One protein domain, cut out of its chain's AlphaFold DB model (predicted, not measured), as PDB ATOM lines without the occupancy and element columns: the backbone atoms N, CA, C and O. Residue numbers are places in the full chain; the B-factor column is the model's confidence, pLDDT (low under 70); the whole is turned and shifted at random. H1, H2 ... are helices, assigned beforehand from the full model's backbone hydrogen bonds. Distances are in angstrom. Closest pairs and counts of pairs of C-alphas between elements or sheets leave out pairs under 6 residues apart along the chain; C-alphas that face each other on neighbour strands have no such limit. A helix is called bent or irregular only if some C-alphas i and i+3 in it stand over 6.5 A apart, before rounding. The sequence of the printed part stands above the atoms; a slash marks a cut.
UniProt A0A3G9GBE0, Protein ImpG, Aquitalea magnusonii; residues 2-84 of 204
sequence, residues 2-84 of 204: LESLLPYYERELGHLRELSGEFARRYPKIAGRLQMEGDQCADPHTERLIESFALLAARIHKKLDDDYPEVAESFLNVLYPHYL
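What this domain is: This is residues 2 to 84 of the 204 residues of the protein "Protein ImpG" of Aquitalea magnusonii (UniProt A0A3G9GBE0). What is the shape? A long, gently bent helix, H3, makes the length; H1 crosses its first arm, and short H2 makes a corner at H1's end. What builds it? The 83 printed residues have three named helices, H1, H2, H3 in chain order, no named strand: all helix, extended, radius of gyration of the C-alphas 18.7 A, spans 59 by 28 by 13 A.

How they stand to each other: Is H3, residues 44 to 79, straight? Assigned as one helix by its hydrogen bonds, it is bent: C-alphas 66 and 69 are 6.9 A apart, and H3a, 44 to 66, and H3b, 69 to 79, stand at a shallow tilt of 26 degrees. What touches? H1, residues 6 to 26, touches H3a with residues 8 to 16 alone, opposite ways at a steep tilt of 53 degrees; the closest C-alphas, of Tyr 8 and Ala 58, are 4.9 A apart. H2, residues 28 to 34, touches H1 only at the corner, closest C-alphas Ala 24 and Ala 31, 5.0 A. H3b is apart from H1 and H2. Are O i to N i+4 pairs within hydrogen-bond range? Every one in H1, H3a and H3b; 2 of 3 in H2.

Where its parts are: Where does H1 begin? C-alpha 6 is at (188.121, 220.113, 210.144); H1 is 30.0 A long. Where does H3b end? C-alpha 79 is at (198.805, 188.995, 224.854); H3a is 32.6 A long, H3b 15.3 A.

The domain as a whole: Any cut? The printed part has no cut. Where is confidence low? Residues 2 and 39 are under 70.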
ATOM      1  N   LEU A   2     191.997 217.118 204.433       68.25
ATOM      2  CA  LEU A   2     191.466 218.355 205.032       68.25
ATOM      3  C   LEU A   2     190.066 218.161 205.639       68.25
ATOM      4  O   LEU A   2     189.820 218.619 206.747       68.25
ATOM      5  N   GLU A   3     189.194 217.393 204.977       73.38
ATOM      6  CA  GLU A   3     187.844 217.082 205.486       73.38
ATOM      7  C   GLU A   3     187.860 216.335 206.828       73.38
ATOM      8  O   GLU A   3     187.021 216.590 207.682       73.38
ATOM      9  N   SER A   4     188.849 215.464 207.059       87.62
ATOM     10  CA  SER A   4     189.005 214.759 208.337       87.62
ATOM     11  C   SER A   4     189.752 215.563 209.403       87.62
ATOM     12  O   SER A   4     189.790 215.140 210.553       87.62
ATOM     13  N   LEU A   5     190.352 216.704 209.044       93.19
ATOM     14  CA  LEU A   5     191.034 217.599 209.979       93.19
ATOM     15  C   LEU A   5     190.090 218.675 210.528       93.19
ATOM     16  O   LEU A   5     190.289 219.130 211.649       93.19
ATOM     17  N   LEU A   6     189.065 219.062 209.763       94.19
ATOM     18  CA  LEU A   6     188.121 220.113 210.144       94.19
ATOM     19  C   LEU A   6     187.454 219.872 211.516       94.19
ATOM     20  O   LEU A   6     187.511 220.787 212.334       94.19
ATOM     21  N   PRO A   7     186.944 218.666 211.851       95.19
ATOM     22  CA  PRO A   7     186.352 218.429 213.170       95.19
ATOM     23  C   PRO A   7     187.357 218.590 214.318       95.19
ATOM     24  O   PRO A   7     187.010 219.074 215.391       95.19
ATOM     25  N   TYR A   8     188.622 218.213 214.093       96.31
ATOM     26  CA  TYR A   8     189.694 218.412 215.070       96.31
ATOM     27  C   TYR A   8     190.011 219.894 215.221       96.31
ATOM     28  O   TYR A   8     190.124 220.378 216.338       96.31
ATOM     29  N   TYR A   9     190.112 220.625 214.112       96.25
ATOM     30  CA  TYR A   9     190.344 222.064 214.128       96.25
ATOM     31  C   TYR A   9     189.248 222.813 214.890       96.25
ATOM     32  O   TYR A   9     189.564 223.614 215.762       96.25
ATOM     33  N   GLU A  10     187.977 222.524 214.612       95.06
ATOM     34  CA  GLU A  10     186.841 223.147 215.299       95.06
ATOM     35  C   GLU A  10     186.831 222.815 216.794       95.06
ATOM     36  O   GLU A  10     186.600 223.702 217.618       95.06
ATOM     37  N   ARG A  11     187.149 221.563 217.154       96.06
ATOM     38  CA  ARG A  11     187.292 221.136 218.551       96.06
ATOM     39  C   ARG A  11     188.416 221.887 219.264       96.06
ATOM     40  O   ARG A  11     188.181 222.435 220.337       96.06
ATOM     41  N   GLU A  12     189.613 221.934 218.680       96.00
ATOM     42  CA  GLU A  12     190.759 222.636 219.272       96.00
ATOM     43  C   GLU A  12     190.517 224.144 219.354       96.00
ATOM     44  O   GLU A  12     190.856 224.770 220.355       96.00
ATOM     45  N   LEU A  13     189.891 224.737 218.335       94.81
ATOM     46  CA  LEU A  13     189.548 226.155 218.328       94.81
ATOM     47  C   LEU A  13     188.524 226.485 219.418       94.81
ATOM     48  O   LEU A  13     188.688 227.473 220.131       94.81
ATOM     49  N   GLY A  14     187.494 225.650 219.579       93.62
ATOM     50  CA  GLY A  14     186.527 225.776 220.668       93.62
ATOM     51  C   GLY A  14     187.197 225.678 222.038       93.62
ATOM     52  O   GLY A  14     186.997 226.550 222.881       93.62
ATOM     53  N   HIS A  15     188.066 224.683 222.227       94.06
ATOM     54  CA  HIS A  15     188.796 224.483 223.477       94.06
ATOM     55  C   HIS A  15     189.726 225.659 223.812       94.06
ATOM     56  O   HIS A  15     189.752 226.144 224.940       94.06
ATOM     57  N   LEU A  16     190.462 226.175 222.823       92.00
ATOM     58  CA  LEU A  16     191.335 227.332 223.017       92.00
ATOM     59  C   LEU A  16     190.554 228.604 223.339       92.00
ATOM     60  O   LEU A  16     191.045 229.420 224.118       92.00
ATOM     61  N   ARG A  17     189.355 228.783 222.776       90.19
ATOM     62  CA  ARG A  17     188.478 229.919 223.098       90.19
ATOM     63  C   ARG A  17     187.934 229.833 224.520       90.19
ATOM     64  O   ARG A  17     188.015 230.823 225.239       90.19
ATOM     65  N   GLU A  18     187.493 228.655 224.950       91.12
ATOM     66  CA  GLU A  18     187.058 228.420 226.332       91.12
ATOM     67  C   GLU A  18     188.195 228.718 227.327       91.12
ATOM     68  O   GLU A  18     188.036 229.525 228.247       91.12
ATOM     69  N   LEU A  19     189.395 228.173 227.082       90.38
ATOM     70  CA  LEU A  19     190.587 228.449 227.893       90.38
ATOM     71  C   LEU A  19     190.987 229.930 227.872       90.38
ATOM     72  O   LEU A  19     191.433 230.474 228.886       90.38
ATOM     73  N   SER A  20     190.829 230.597 226.730       88.12
ATOM     74  CA  SER A  20     191.079 232.033 226.586       88.12
ATOM     75  C   SER A  20     190.120 232.858 227.445       88.12
ATOM     76  O   SER A  20     190.557 233.789 228.128       88.12
ATOM     77  N   GLY A  21     188.842 232.478 227.488       87.69
ATOM     78  CA  GLY A  21     187.841 233.095 228.353       87.69
ATOM     79  C   GLY A  21     188.140 232.897 229.837       87.69
ATOM     80  O   GLY A  21     188.075 233.853 230.621       87.69
ATOM     81  N   GLU A  22     188.542 231.691 230.241       89.94
ATOM     82  CA  GLU A  22     188.995 231.420 231.610       89.94
ATOM     83  C   GLU A  22     190.240 232.236 231.978       89.94
ATOM     84  O   GLU A  22     190.291 232.866 233.046       89.94
ATOM     85  N   PHE A  23     191.224 232.293 231.078       89.56
ATOM     86  CA  PHE A  23     192.437 233.086 231.244       89.56
ATOM     87  C   PHE A  23     192.114 234.574 231.417       89.56
ATOM     88  O   PHE A  23     192.654 235.222 232.318       89.56
ATOM     89  N   ALA A  24     191.188 235.108 230.618       88.94
ATOM     90  CA  ALA A  24     190.783 236.505 230.692       88.94
ATOM     91  C   ALA A  24     190.104 236.859 232.018       88.94
ATOM     92  O   ALA A  24     190.431 237.884 232.623       88.94
ATOM     93  N   ARG A  25     189.232 235.980 232.530       88.75
ATOM     94  CA  ARG A  25     188.608 236.150 233.855       88.75
ATOM     95  C   ARG A  25     189.639 236.111 234.978       88.75
ATOM     96  O   ARG A  25     189.529 236.863 235.946       88.75
ATOM     97  N   ARG A  26     190.642 235.235 234.868       92.19
ATOM     98  CA  ARG A  26     191.664 235.056 235.905       92.19
ATOM     99  C   ARG A  26     192.716 236.165 235.899       92.19
ATOM    100  O   ARG A  26     193.182 236.557 236.970       92.19
ATOM    101  N   TYR A  27     193.069 236.685 234.724       91.56
ATOM    102  CA  TYR A  27     194.151 237.654 234.528       91.56
ATOM    103  C   TYR A  27     193.709 238.867 233.689       91.56
ATOM    104  O   TYR A  27     194.280 239.135 232.625       91.56
ATOM    105  N   PRO A  28     192.768 239.688 234.189       89.06
ATOM    106  CA  PRO A  28     192.151 240.764 233.408       89.06
ATOM    107  C   PRO A  28     193.154 241.821 232.927       89.06
ATOM    108  O   PRO A  28     193.022 242.363 231.835       89.06
ATOM    109  N   LYS A  29     194.216 242.090 233.702       90.19
ATOM    110  CA  LYS A  29     195.273 243.036 233.296       90.19
ATOM    111  C   LYS A  29     196.070 242.561 232.079       90.19
ATOM    112  O   LYS A  29     196.561 243.398 231.328       90.19
ATOM    113  N   ILE A  30     196.258 241.249 231.926       88.62
ATOM    114  CA  ILE A  30     197.014 240.667 230.809       88.62
ATOM    115  C   ILE A  30     196.087 240.523 229.603       88.62
ATOM    116  O   ILE A  30     196.438 240.979 228.520       88.62
ATOM    117  N   ALA A  31     194.880 239.999 229.812       86.38
ATOM    118  CA  ALA A  31     193.866 239.883 228.768       86.38
ATOM    119  C   ALA A  31     193.476 241.233 228.151       86.38
ATOM    120  O   ALA A  31     193.366 241.330 226.935       86.38
ATOM    121  N   GLY A  32     193.402 242.302 228.951       83.94
ATOM    122  CA  GLY A  32     193.173 243.653 228.436       83.94
ATOM    123  C   GLY A  32     194.275 244.157 227.494       83.94
ATOM    124  O   GLY A  32     193.991 244.935 226.589       83.94
ATOM    125  N   ARG A  33     195.527 243.693 227.642       86.19
ATOM    126  CA  ARG A  33     196.618 244.017 226.695       86.19
ATOM    127  C   ARG A  33     196.504 243.245 225.384       86.19
ATOM    128  O   ARG A  33     197.001 243.720 224.372       86.19
ATOM    129  N   LEU A  34     195.880 242.072 225.430       83.06
ATOM    130  CA  LEU A  34     195.643 241.188 224.291       83.06
ATOM    131  C   LEU A  34     194.248 241.391 223.677       83.06
ATOM    132  O   LEU A  34     193.857 240.633 222.800       83.06
ATOM    133  N   GLN A  35     193.487 242.384 224.157       83.50
ATOM    134  CA  GLN A  35     192.114 242.664 223.722       83.50
ATOM    135  C   GLN A  35     191.207 241.419 223.753       83.50
ATOM    136  O   GLN A  35     190.404 241.191 222.849       83.50
ATOM    137  N   MET A  36     191.371 240.592 224.789       81.88
ATOM    138  CA  MET A  36     190.573 239.384 225.003       81.88
ATOM    139  C   MET A  36     189.391 239.708 225.920       81.88
ATOM    140  O   MET A  36     189.588 240.076 227.083       81.88
ATOM    141  N   GLU A  37     188.173 239.549 225.410       73.94
ATOM    142  CA  GLU A  37     186.924 239.758 226.144       73.94
ATOM    143  C   GLU A  37     186.079 238.481 226.100       73.94
ATOM    144  O   GLU A  37     185.428 238.163 225.106       73.94
ATOM    145  N   GLY A  38     186.093 237.721 227.200       71.44
ATOM    146  CA  GLY A  38     185.445 236.409 227.233       71.44
ATOM    147  C   GLY A  38     186.067 235.461 226.202       71.44
ATOM    148  O   GLY A  38     187.288 235.350 226.143       71.44
ATOM    149  N   ASP A  39     185.232 234.812 225.392       66.44
ATOM    150  CA  ASP A  39     185.660 233.817 224.392       66.44
ATOM    151  C   ASP A  39     186.068 234.442 223.044       66.44
ATOM    152  O   ASP A  39     186.270 233.727 222.062       66.44
ATOM    153  N   GLN A  40     186.146 235.775 222.963       70.44
ATOM    154  CA  GLN A  40     186.460 236.495 221.730       70.44
ATOM    155  C   GLN A  40     187.684 237.389 221.914       70.44
ATOM    156  O   GLN A  40     187.836 238.081 222.923       70.44
ATOM    157  N   CYS A  41     188.557 237.395 220.908       78.44
ATOM    158  CA  CYS A  41     189.654 238.341 220.813       78.44
ATOM    159  C   CYS A  41     189.329 239.396 219.751       78.44
ATOM    160  O   CYS A  41     189.100 239.072 218.587       78.44
ATOM    161  N   ALA A  42     189.297 240.667 220.154       78.69
ATOM    162  CA  ALA A  42     189.022 241.769 219.235       78.69
ATOM    163  C   ALA A  42     190.239 242.127 218.363       78.69
ATOM    164  O   ALA A  42     190.067 242.755 217.318       78.69
ATOM    165  N   ASP A  43     191.450 241.722 218.767       85.94
ATOM    166  CA  ASP A  43     192.667 241.884 217.970       85.94
ATOM    167  C   ASP A  43     192.762 240.787 216.888       85.94
ATOM    168  O   ASP A  43     192.969 239.611 217.212       85.94
ATOM    169  N   PRO A  44     192.712 241.142 215.588       86.88
ATOM    170  CA  PRO A  44     192.799 240.168 214.504       86.88
ATOM    171  C   PRO A  44     194.122 239.396 214.469       86.88
ATOM    172  O   PRO A  44     194.174 238.303 213.906       86.88
ATOM    173  N   HIS A  45     195.213 239.948 215.008       88.25
ATOM    174  CA  HIS A  45     196.498 239.249 215.027       88.25
ATOM    175  C   HIS A  45     196.512 238.138 216.070       88.25
ATOM    176  O   HIS A  45     196.932 237.020 215.765       88.25
ATOM    177  N   THR A  46     196.019 238.431 217.268       86.94
ATOM    178  CA  THR A  46     195.886 237.450 218.343       86.94
ATOM    179  C   THR A  46     194.871 236.360 217.979       86.94
ATOM    180  O   THR A  46     195.188 235.184 218.141       86.94
ATOM    181  N   GLU A  47     193.728 236.699 217.369       88.50
ATOM    182  CA  GLU A  47     192.768 235.689 216.891       88.50
ATOM    183  C   GLU A  47     193.392 234.767 215.829       88.50
ATOM    184  O   GLU A  47     193.322 233.544 215.943       88.50
ATOM    185  N   ARG A  48     194.118 235.318 214.845       90.88
ATOM    186  CA  ARG A  48     194.813 234.505 213.825       90.88
ATOM    187  C   ARG A  48     195.899 233.609 214.416       90.88
ATOM    188  O   ARG A  48     196.182 232.549 213.856       90.88
ATOM    189  N   LEU A  49     196.530 234.014 215.521       91.56
ATOM    190  CA  LEU A  49     197.472 233.163 216.253       91.56
ATOM    191  C   LEU A  49     196.752 232.010 216.956       91.56
ATOM    192  O   LEU A  49     197.248 230.887 216.893       91.56
ATOM    193  N   ILE A  50     195.587 232.261 217.561       90.94
ATOM    194  CA  ILE A  50     194.746 231.223 218.175       90.94
ATOM    195  C   ILE A  50     194.287 230.220 217.112       90.94
ATOM    196  O   ILE A  50     194.474 229.019 217.292       90.94
ATOM    197  N   GLU A  51     193.789 230.692 215.969       92.62
ATOM    198  CA  GLU A  51     193.415 229.849 214.826       92.62
ATOM    199  C   GLU A  51     194.611 229.039 214.298       92.62
ATOM    200  O   GLU A  51     194.534 227.825 214.109       92.62
ATOM    201  N   SER A  52     195.770 229.677 214.114       94.94
ATOM    202  CA  SER A  52     196.977 228.981 213.645       94.94
ATOM    203  C   SER A  52     197.435 227.905 214.634       94.94
ATOM    204  O   SER A  52     197.855 226.821 214.222       94.94
ATOM    205  N   PHE A  53     197.340 228.179 215.937       95.00
ATOM    206  CA  PHE A  53     197.684 227.221 216.982       95.00
ATOM    207  C   PHE A  53     196.674 226.069 217.051       95.00
ATOM    208  O   PHE A  53     197.093 224.914 217.115       95.00
ATOM    209  N   ALA A  54     195.375 226.357 216.928       95.56
ATOM    210  CA  ALA A  54     194.319 225.352 216.825       95.56
ATOM    211  C   ALA A  54     194.583 224.388 215.662       95.56
ATOM    212  O   ALA A  54     194.468 223.174 215.814       95.56
ATOM    213  N   LEU A  55     195.020 224.906 214.509       95.38
ATOM    214  CA  LEU A  55     195.365 224.081 213.352       95.38
ATOM    215  C   LEU A  55     196.573 223.171 213.614       95.38
ATOM    216  O   LEU A  55     196.573 222.011 213.194       95.38
ATOM    217  N   LEU A  56     197.604 223.667 214.301       96.19
ATOM    218  CA  LEU A  56     198.761 222.849 214.677       96.19
ATOM    219  C   LEU A  56     198.379 221.764 215.691       96.19
ATOM    220  O   LEU A  56     198.735 220.602 215.487       96.19
ATOM    221  N   ALA A  57     197.622 222.119 216.731       96.06
ATOM    222  CA  ALA A  57     197.129 221.185 217.741       96.06
ATOM    223  C   ALA A  57     196.232 220.105 217.117       96.06
ATOM    224  O   ALA A  57     196.439 218.917 217.354       96.06
ATOM    225  N   ALA A  58     195.327 220.494 216.215       96.06
ATOM    226  CA  ALA A  58     194.445 219.575 215.508       96.06
ATOM    227  C   ALA A  58     195.224 218.531 214.704       96.06
ATOM    228  O   ALA A  58     194.867 217.355 214.697       96.06
ATOM    229  N   ARG A  59     196.329 218.929 214.057       94.75
ATOM    230  CA  ARG A  59     197.203 217.991 213.335       94.75
ATOM    231  C   ARG A  59     197.894 217.007 214.273       94.75
ATOM    232  O   ARG A  59     198.065 215.851 213.892       94.75
ATOM    233  N   ILE A  60     198.302 217.456 215.459       94.12
ATOM    234  CA  ILE A  60     198.940 216.603 216.468       94.12
ATOM    235  C   ILE A  60     197.924 215.607 217.029       94.12
ATOM    236  O   ILE A  60     198.190 214.411 217.000       94.12
ATOM    237  N   HIS A  61     196.757 216.069 217.481       93.31
ATOM    238  CA  HIS A  61     195.728 215.191 218.040       93.31
ATOM    239  C   HIS A  61     195.186 214.208 217.011       93.31
ATOM    240  O   HIS A  61     195.058 213.031 217.321       93.31
ATOM    241  N   LYS A  62     194.970 214.647 215.765       92.88
ATOM    242  CA  LYS A  62     194.600 213.723 214.694       92.88
ATOM    243  C   LYS A  62     195.664 212.638 214.510       92.88
ATOM    244  O   LYS A  62     195.324 211.471 214.385       92.88
ATOM    245  N   LYS A  63     196.946 213.015 214.489       90.50
ATOM    246  CA  LYS A  63     198.032 212.044 214.340       90.50
ATOM    247  C   LYS A  63     198.078 211.056 215.510       90.50
ATOM    248  O   LYS A  63     198.252 209.870 215.285       90.50
ATOM    249  N   LEU A  64     197.895 211.535 216.738       89.50
ATOM    250  CA  LEU A  64     197.840 210.667 217.915       89.50
ATOM    251  C   LEU A  64     196.672 209.677 217.842       89.50
ATOM    252  O   LEU A  64     196.873 208.498 218.118       89.50
ATOM    253  N   ASP A  65     195.488 210.139 217.439       88.44
ATOM    254  CA  ASP A  65     194.304 209.285 217.308       88.44
ATOM    255  C   ASP A  65     194.445 208.276 216.152       88.44
ATOM    256  O   ASP A  65     193.965 207.150 216.270       88.44
ATOM    257  N   ASP A  66     195.135 208.643 215.064       87.44
ATOM    258  CA  ASP A  66     195.458 207.727 213.961       87.44
ATOM    259  C   ASP A  66     196.467 206.635 214.393       87.44
ATOM    260  O   ASP A  66     196.326 205.487 213.979       87.44
ATOM    261  N   ASP A  67     197.462 206.977 215.225       82.69
ATOM    262  CA  ASP A  67     198.559 206.078 215.629       82.69
ATOM    263  C   ASP A  67     198.174 205.163 216.827       82.69
ATOM    264  O   ASP A  67     198.754 204.093 217.030       82.69
ATOM    265  N   TYR A  68     197.188 205.549 217.651       80.88
ATOM    266  CA  TYR A  68     196.794 204.806 218.862       80.88
ATOM    267  C   TYR A  68     196.300 203.359 218.615       80.88
ATOM    268  O   TYR A  68     196.668 202.466 219.392       80.88
ATOM    269  N   PRO A  69     195.507 203.065 217.562       81.75
ATOM    270  CA  PRO A  69     195.096 201.699 217.235       81.75
ATOM    271  C   PRO A  69     196.271 200.745 216.999       81.75
ATOM    272  O   PRO A  69     196.202 199.598 217.434       81.75
ATOM    273  N   GLU A  70     197.367 201.216 216.394       83.81
ATOM    274  CA  GLU A  70     198.549 200.386 216.117       83.81
ATOM    275  C   GLU A  70     199.212 199.894 217.410       83.81
ATOM    276  O   GLU A  70     199.684 198.756 217.505       83.81
ATOM    277  N   VAL A  71     199.207 200.737 218.447       84.44
ATOM    278  CA  VAL A  71     199.730 200.387 219.772       84.44
ATOM    279  C   VAL A  71     198.852 199.316 220.415       84.44
ATOM    280  O   VAL A  71     199.365 198.289 220.862       84.44
ATOM    281  N   ALA A  72     197.533 199.524 220.436       85.56
ATOM    282  CA  ALA A  72     196.591 198.558 220.996       85.56
ATOM    283  C   ALA A  72     196.660 197.202 220.269       85.56
ATOM    284  O   ALA A  72     196.703 196.155 220.919       85.56
ATOM    285  N   GLU A  73     196.744 197.216 218.937       86.25
ATOM    286  CA  GLU A  73     196.912 196.018 218.113       86.25
ATOM    287  C   GLU A  73     198.231 195.295 218.424       86.25
ATOM    288  O   GLU A  73     198.245 194.078 218.612       86.25
ATOM    289  N   SER A  74     199.338 196.030 218.558       87.88
ATOM    290  CA  SER A  74     200.644 195.458 218.909       87.88
ATOM    291  C   SER A  74     200.621 194.753 220.269       87.88
ATOM    292  O   SER A  74     201.156 193.652 220.407       87.88
ATOM    293  N   PHE A  75     199.956 195.338 221.271       89.19
ATOM    294  CA  PHE A  75     199.771 194.693 222.574       89.19
ATOM    295  C   PHE A  75     198.896 193.439 222.485       89.19
ATOM    296  O   PHE A  75     199.242 192.406 223.066       89.19
ATOM    297  N   LEU A  76     197.784 193.502 221.747       89.75
ATOM    298  CA  LEU A  76     196.901 192.352 221.550       89.75
ATOM    299  C   LEU A  76     197.595 191.216 220.793       89.75
ATOM    300  O   LEU A  76     197.391 190.059 221.143       89.75
ATOM    301  N   ASN A  77     198.478 191.517 219.840       87.75
ATOM    302  CA  ASN A  77     199.285 190.507 219.154       87.75
ATOM    303  C   ASN A  77     200.186 189.711 220.115       87.75
ATOM    304  O   ASN A  77     200.416 188.522 219.893       87.75
ATOM    305  N   VAL A  78     200.675 190.331 221.194       89.94
ATOM    306  CA  VAL A  78     201.507 189.654 222.204       89.94
ATOM    307  C   VAL A  78     200.656 188.906 223.231       89.94
ATOM    308  O   VAL A  78     200.966 187.766 223.570       89.94
ATOM    309  N   LEU A  79     199.597 189.538 223.744       92.00
ATOM    310  CA  LEU A  79     198.805 188.995 224.854       92.00
ATOM    311  C   LEU A  79     197.722 188.009 224.393       92.00
ATOM    312  O   LEU A  79     197.516 186.975 225.027       92.00
ATOM    313  N   TYR A  80     197.031 188.320 223.294       89.06
ATOM    314  CA  TYR A  80     195.862 187.590 222.792       89.06
ATOM    315  C   TYR A  80     195.864 187.496 221.252       89.06
ATOM    316  O   TYR A  80     194.932 187.971 220.600       89.06
ATOM    317  N   PRO A  81     196.863 186.834 220.635       85.81
ATOM    318  CA  PRO A  81     197.012 186.799 219.173       85.81
ATOM    319  C   PRO A  81     195.787 186.228 218.439       85.81
ATOM    320  O   PRO A  81     195.509 186.592 217.303       85.81
ATOM    321  N   HIS A  82     195.018 185.357 219.092       86.81
ATOM    322  CA  HIS A  82     193.823 184.724 218.529       86.81
ATOM    323  C   HIS A  82     192.642 185.688 218.322       86.81
ATOM    324  O   HIS A  82     191.736 185.352 217.569       86.81
ATOM    325  N   TYR A  83     192.647 186.878 218.937       85.12
ATOM    326  CA  TYR A  83     191.609 187.900 218.720       85.12
ATOM    327  C   TYR A  83     191.821 188.686 217.424       85.12
ATOM    328  O   TYR A  83     190.876 189.259 216.891       85.12
ATOM    329  N   LEU A  84     193.058 188.710 216.928       86.12
ATOM    330  CA  LEU A  84     193.435 189.397 215.694       86.12
ATOM    331  C   LEU A  84     193.537 188.434 214.505       86.12
ATOM    332  O   LEU A  84     193.623 188.862 213.357       86.12
TER     333      LEU A  84